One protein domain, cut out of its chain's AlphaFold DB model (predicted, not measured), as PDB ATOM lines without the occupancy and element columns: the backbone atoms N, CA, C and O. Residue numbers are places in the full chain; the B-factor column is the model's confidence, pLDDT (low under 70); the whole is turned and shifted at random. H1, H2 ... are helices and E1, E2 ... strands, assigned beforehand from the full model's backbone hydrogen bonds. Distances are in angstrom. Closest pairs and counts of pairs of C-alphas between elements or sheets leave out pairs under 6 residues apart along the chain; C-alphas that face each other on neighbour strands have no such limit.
ATOM      1  N   SER A 505     -16.231 -41.844  31.082       55.81
ATOM      2  CA  SER A 505     -16.496 -40.460  31.493       55.81
ATOM      3  C   SER A 505     -16.948 -39.575  30.327       55.81
ATOM      4  O   SER A 505     -17.726 -38.649  30.544       55.81
ATOM      5  N   ALA A 506     -16.537 -39.880  29.089       57.00
ATOM      6  CA  ALA A 506     -16.993 -39.178  27.888       57.00
ATOM      7  C   ALA A 506     -18.460 -39.491  27.528       57.00
ATOM      8  O   ALA A 506     -19.151 -38.650  26.946       57.00
ATOM      9  N   THR A 507     -18.954 -40.678  27.896       62.84
ATOM     10  CA  THR A 507     -20.345 -41.097  27.657       62.84
ATOM     11  C   THR A 507     -21.318 -40.694  28.770       62.84
ATOM     12  O   THR A 507     -22.526 -40.663  28.542       62.84
ATOM     13  N   GLN A 508     -20.825 -40.338  29.961       74.38
ATOM     14  CA  GLN A 508     -21.651 -39.988  31.119       74.38
ATOM     15  C   GLN A 508     -21.727 -38.462  31.307       74.38
ATOM     16  O   GLN A 508     -20.786 -37.831  31.782       74.38
ATOM     17  N   MET A 509     -22.857 -37.838  30.951       72.38
ATOM     18  CA  MET A 509     -23.012 -36.374  31.019       72.38
ATOM     19  C   MET A 509     -23.981 -35.918  32.123       72.38
ATOM     20  O   MET A 509     -24.978 -36.568  32.436       72.38
ATOM     21  N   MET A 510     -23.698 -34.758  32.727       79.12
ATOM     22  CA  MET A 510     -24.616 -34.052  33.632       79.12
ATOM     23  C   MET A 510     -25.716 -33.339  32.846       79.12
ATOM     24  O   MET A 510     -25.416 -32.596  31.914       79.12
ATOM     25  N   ASP A 511     -26.976 -33.454  33.276       74.56
ATOM     26  CA  ASP A 511     -28.061 -32.678  32.676       74.56
ATOM     27  C   ASP A 511     -27.944 -31.178  33.013       74.56
ATOM     28  O   ASP A 511     -28.395 -30.713  34.059       74.56
ATOM     29  N   GLN A 512     -27.349 -30.377  32.127       73.31
ATOM     30  CA  GLN A 512     -27.263 -28.917  32.241       73.31
ATOM     31  C   GLN A 512     -28.444 -28.174  31.590       73.31
ATOM     32  O   GLN A 512     -28.442 -26.936  31.542       73.31
ATOM     33  N   GLY A 513     -29.475 -28.896  31.139       63.88
ATOM     34  CA  GLY A 513     -30.651 -28.357  30.466       63.88
ATOM     35  C   GLY A 513     -30.531 -28.321  28.937       63.88
ATOM     36  O   GLY A 513     -29.446 -28.311  28.349       63.88
ATOM     37  N   THR A 514     -31.690 -28.257  28.279       59.38
ATOM     38  CA  THR A 514     -31.891 -28.556  26.846       59.38
ATOM     39  C   THR A 514     -31.029 -27.768  25.858       59.38
ATOM     40  O   THR A 514     -30.726 -28.285  24.787       59.38
ATOM     41  N   ASN A 515     -30.611 -26.541  26.184       61.31
ATOM     42  CA  ASN A 515     -29.808 -25.703  25.281       61.31
ATOM     43  C   ASN A 515     -28.295 -25.791  25.529       61.31
ATOM     44  O   ASN A 515     -27.520 -25.447  24.640       61.31
ATOM     45  N   LYS A 516     -27.869 -26.224  26.721       64.69
ATOM     46  CA  LYS A 516     -26.447 -26.337  27.080       64.69
ATOM     47  C   LYS A 516     -25.915 -27.744  26.808       64.69
ATOM     48  O   LYS A 516     -24.833 -27.860  26.250       64.69
ATOM     49  N   ASN A 517     -26.723 -28.784  27.039       64.69
ATOM     50  CA  ASN A 517     -26.341 -30.163  26.704       64.69
ATOM     51  C   ASN A 517     -26.139 -30.363  25.197       64.69
ATOM     52  O   ASN A 517     -25.233 -31.073  24.794       64.69
ATOM     53  N   LYS A 518     -26.926 -29.686  24.348       66.31
ATOM     54  CA  LYS A 518     -26.770 -29.759  22.882       66.31
ATOM     55  C   LYS A 518     -25.442 -29.198  22.372       66.31
ATOM     56  O   LYS A 518     -25.031 -29.566  21.284       66.31
ATOM     57  N   LYS A 519     -24.813 -28.291  23.127       63.69
ATOM     58  CA  LYS A 519     -23.479 -27.760  22.812       63.69
ATOM     59  C   LYS A 519     -22.352 -28.631  23.370       63.69
ATOM     60  O   LYS A 519     -21.226 -28.473  22.932       63.69
ATOM     61  N   ALA A 520     -22.655 -29.482  24.350       64.88
ATOM     62  CA  ALA A 520     -21.692 -30.366  25.000       64.88
ATOM     63  C   ALA A 520     -21.645 -31.772  24.371       64.88
ATOM     64  O   ALA A 520     -20.679 -32.494  24.573       64.88
ATOM     65  N   GLN A 521     -22.681 -32.170  23.625       76.19
ATOM     66  CA  GLN A 521     -22.695 -33.427  22.876       76.19
ATOM     67  C   GLN A 521     -21.900 -33.296  21.578       76.19
ATOM     68  O   GLN A 521     -22.117 -32.345  20.825       76.19
ATOM     69  N   LEU A 522     -21.063 -34.293  21.290       81.06
ATOM     70  CA  LEU A 522     -20.376 -34.406  20.009       81.06
ATOM     71  C   LEU A 522     -21.400 -34.644  18.887       81.06
ATOM     72  O   LEU A 522     -22.451 -35.284  19.054       81.06
ATOM     73  N   THR A 523     -21.107 -34.070  17.733       81.94
ATOM     74  CA  THR A 523     -21.908 -34.119  16.517       81.94
ATOM     75  C   THR A 523     -21.459 -35.261  15.607       81.94
ATOM     76  O   THR A 523     -20.417 -35.872  15.801       81.94
ATOM     77  N   ARG A 524     -22.265 -35.571  14.582       80.94
ATOM     78  CA  ARG A 524     -21.957 -36.615  13.581       80.94
ATOM     79  C   ARG A 524     -20.598 -36.410  12.900       80.94
ATOM     80  O   ARG A 524     -20.006 -37.395  12.479       80.94
ATOM     81  N   TRP A 525     -20.147 -35.159  12.806       82.06
ATOM     82  CA  TRP A 525     -18.905 -34.748  12.152       82.06
ATOM     83  C   TRP A 525     -17.659 -34.895  13.029       82.06
ATOM     84  O   TRP A 525     -16.562 -34.771  12.505       82.06
ATOM     85  N   ASP A 526     -17.825 -35.175  14.322       84.00
ATOM     86  CA  ASP A 526     -16.713 -35.365  15.261       84.00
ATOM     87  C   ASP A 526     -16.214 -36.828  15.294       84.00
ATOM     88  O   ASP A 526     -15.416 -37.185  16.154       84.00
ATOM     89  N   PHE A 527     -16.697 -37.683  14.378       87.00
ATOM     90  CA  PHE A 527     -16.320 -39.097  14.262       87.00
ATOM     91  C   PHE A 527     -15.997 -39.463  12.814       87.00
ATOM     92  O   PHE A 527     -16.773 -39.148  11.905       87.00
ATOM     93  N   ASP A 528     -14.904 -40.199  12.624       85.44
ATOM     94  CA  ASP A 528     -14.440 -40.643  11.308       85.44
ATOM     95  C   ASP A 528     -15.296 -41.796  10.749       85.44
ATOM     96  O   ASP A 528     -15.485 -41.903   9.533       85.44
ATOM     97  N   THR A 529     -15.897 -42.614  11.625       90.12
ATOM     98  CA  THR A 529     -16.700 -43.788  11.248       90.12
ATOM     99  C   THR A 529     -18.173 -43.648  11.667       90.12
ATOM    100  O   THR A 529     -18.489 -43.124  12.734       90.12
ATOM    101  N   GLU A 530     -19.123 -44.112  10.835       84.81
ATOM    102  CA  GLU A 530     -20.566 -44.112  11.184       84.81
ATOM    103  C   GLU A 530     -20.866 -45.039  12.365       84.81
ATOM    104  O   GLU A 530     -21.626 -44.663  13.254       84.81
ATOM    105  N   ASP A 531     -20.223 -46.204  12.413       85.19
ATOM    106  CA  ASP A 531     -20.439 -47.189  13.475       85.19
ATOM    107  C   ASP A 531     -19.977 -46.661  14.845       85.19
ATOM    108  O   ASP A 531     -20.614 -46.912  15.867       85.19
ATOM    109  N   GLU A 532     -18.917 -45.849  14.874       83.44
ATOM    110  CA  GLU A 532     -18.434 -45.183  16.091       83.44
ATOM    111  C   GLU A 532     -19.404 -44.103  16.574       83.44
ATOM    112  O   GLU A 532     -19.652 -43.978  17.774       83.44
ATOM    113  N   TRP A 533     -20.022 -43.365  15.648       85.00
ATOM    114  CA  TRP A 533     -21.043 -42.381  15.997       85.00
ATOM    115  C   TRP A 533     -22.321 -43.028  16.543       85.00
ATOM    116  O   TRP A 533     -22.903 -42.509  17.500       85.00
ATOM    117  N   GLN A 534     -22.747 -44.157  15.969       86.19
ATOM    118  CA  GLN A 534     -23.890 -44.921  16.482       86.19
ATOM    119  C   GLN A 534     -23.602 -45.444  17.890       86.19
ATOM    120  O   GLN A 534     -24.384 -45.197  18.803       86.19
ATOM    121  N   ASN A 535     -22.420 -46.027  18.109       85.81
ATOM    122  CA  ASN A 535     -21.996 -46.479  19.436       85.81
ATOM    123  C   ASN A 535     -21.916 -45.326  20.451       85.81
ATOM    124  O   ASN A 535     -22.275 -45.500  21.616       85.81
ATOM    125  N   TYR A 536     -21.478 -44.133  20.035       85.31
ATOM    126  CA  TYR A 536     -21.499 -42.941  20.884       85.31
ATOM    127  C   TYR A 536     -22.932 -42.533  21.241       85.31
ATOM    128  O   TYR A 536     -23.225 -42.273  22.407       85.31
ATOM    129  N   LYS A 537     -23.853 -42.505  20.271       80.94
ATOM    130  CA  LYS A 537     -25.261 -42.166  20.524       80.94
ATOM    131  C   LYS A 537     -25.969 -43.176  21.417       80.94
ATOM    132  O   LYS A 537     -26.746 -42.746  22.268       80.94
ATOM    133  N   ASP A 538     -25.664 -44.455  21.255       83.38
ATOM    134  CA  ASP A 538     -26.249 -45.534  22.047       83.38
ATOM    135  C   ASP A 538     -25.712 -45.553  23.488       83.38
ATOM    136  O   ASP A 538     -26.444 -45.919  24.406       83.38
ATOM    137  N   ASN A 539     -24.472 -45.096  23.709       82.44
ATOM    138  CA  ASN A 539     -23.834 -45.099  25.028       82.44
ATOM    139  C   ASN A 539     -23.937 -43.775  25.807       82.44
ATOM    140  O   ASN A 539     -23.599 -43.762  26.991       82.44
ATOM    141  N   ILE A 540     -24.381 -42.660  25.204       82.12
ATOM    142  CA  ILE A 540     -24.572 -41.401  25.945       82.12
ATOM    143  C   ILE A 540     -25.688 -41.565  26.983       82.12
ATOM    144  O   ILE A 540     -26.873 -41.617  26.650       82.12
ATOM    145  N   GLU A 541     -25.312 -41.515  28.257       82.44
ATOM    146  CA  GLU A 541     -26.236 -41.519  29.387       82.44
ATOM    147  C   GLU A 541     -26.196 -40.152  30.087       82.44
ATOM    148  O   GLU A 541     -25.163 -39.701  30.589       82.44
ATOM    149  N   ILE A 542     -27.332 -39.446  30.095       77.12
ATOM    150  CA  ILE A 542     -27.457 -38.149  30.772       77.12
ATOM    151  C   ILE A 542     -28.098 -38.371  32.137       77.12
ATOM    152  O   ILE A 542     -29.287 -38.679  32.228       77.12
ATOM    153  N   HIS A 543     -27.344 -38.136  33.208       79.06
ATOM    154  CA  HIS A 543     -27.882 -38.227  34.563       79.06
ATOM    155  C   HIS A 543     -28.403 -36.874  35.069       79.06
ATOM    156  O   HIS A 543     -27.826 -35.819  34.765       79.06
ATOM    157  N   PRO A 544     -29.467 -36.872  35.896       80.25
ATOM    158  CA  PRO A 544     -29.970 -35.650  36.509       80.25
ATOM    159  C   PRO A 544     -28.918 -35.044  37.443       80.25
ATOM    160  O   PRO A 544     -28.133 -35.756  38.067       80.25
ATOM    161  N   LYS A 545     -28.941 -33.717  37.619       77.38
ATOM    162  CA  LYS A 545     -28.001 -33.011  38.517       77.38
ATOM    163  C   LYS A 545     -27.969 -33.568  39.943       77.38
ATOM    164  O   LYS A 545     -26.941 -33.479  40.602       77.38
ATOM    165  N   SER A 546     -29.075 -34.148  40.412       74.00
ATOM    166  CA  SER A 546     -29.172 -34.785  41.729       74.00
ATOM    167  C   SER A 546     -28.268 -36.012  41.876       74.00
ATOM    168  O   SER A 546     -27.771 -36.245  42.975       74.00
ATOM    169  N   ALA A 547     -28.002 -36.757  40.797       75.44
ATOM    170  CA  ALA A 547     -27.119 -37.925  40.826       75.44
ATOM    171  C   ALA A 547     -25.676 -37.542  41.197       75.44
ATOM    172  O   ALA A 547     -25.007 -38.272  41.917       75.44
ATOM    173  N   TYR A 548     -25.240 -36.345  40.797       71.75
ATOM    174  CA  TYR A 548     -23.925 -35.786  41.131       71.75
ATOM    175  C   TYR A 548     -23.919 -34.987  42.441       71.75
ATOM    176  O   TYR A 548     -22.873 -34.526  42.892       71.75
TER     177      TYR A 548
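This is residues 505 to 548 of the 592 residues of an uncharacterized protein of Parasitella parasitica (UniProt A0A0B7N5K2). You are looking at a long, open loop of chain: H2 and the small pair of parallel strands E1 and E2 stand end to end along one long side, while H1 and the link 521 to 529 form the other. The 44 printed residues hold E1, H1, H2 and E2 in that order, a mixed class with 20 residues in named elements. The whole is only just loose, close to compact, with a radius of gyration of the C-alphas of 11.2 A, and spans 34 by 18 by 13 A.

Find C-alpha 508 at (-21.651, -39.988, 31.119), where E1, residues 508 to 510, begins. H1 is residues 517 to 520. H2, residues 530 to 539, runs 14.3 A; E2, residues 541 to 543, ends at (-27.882, -38.227, 34.563).

E1 and E2 are parallel at 34 degrees; look for N 509 and O 541, 3.0 A apart, within hydrogen-bond range. E1, H1 H2, E2 form a strand-helix-strand unit, parallel neighbour strands with helices between, its crossover right-handed. H1 and H2 are apart. In H2 every O i to N i+4 pair is within hydrogen-bond range; H1 is too short for one.

The printed part has no cut, and no link is long. Residues 505 to 507 and 513 to 520 have pLDDT under 70.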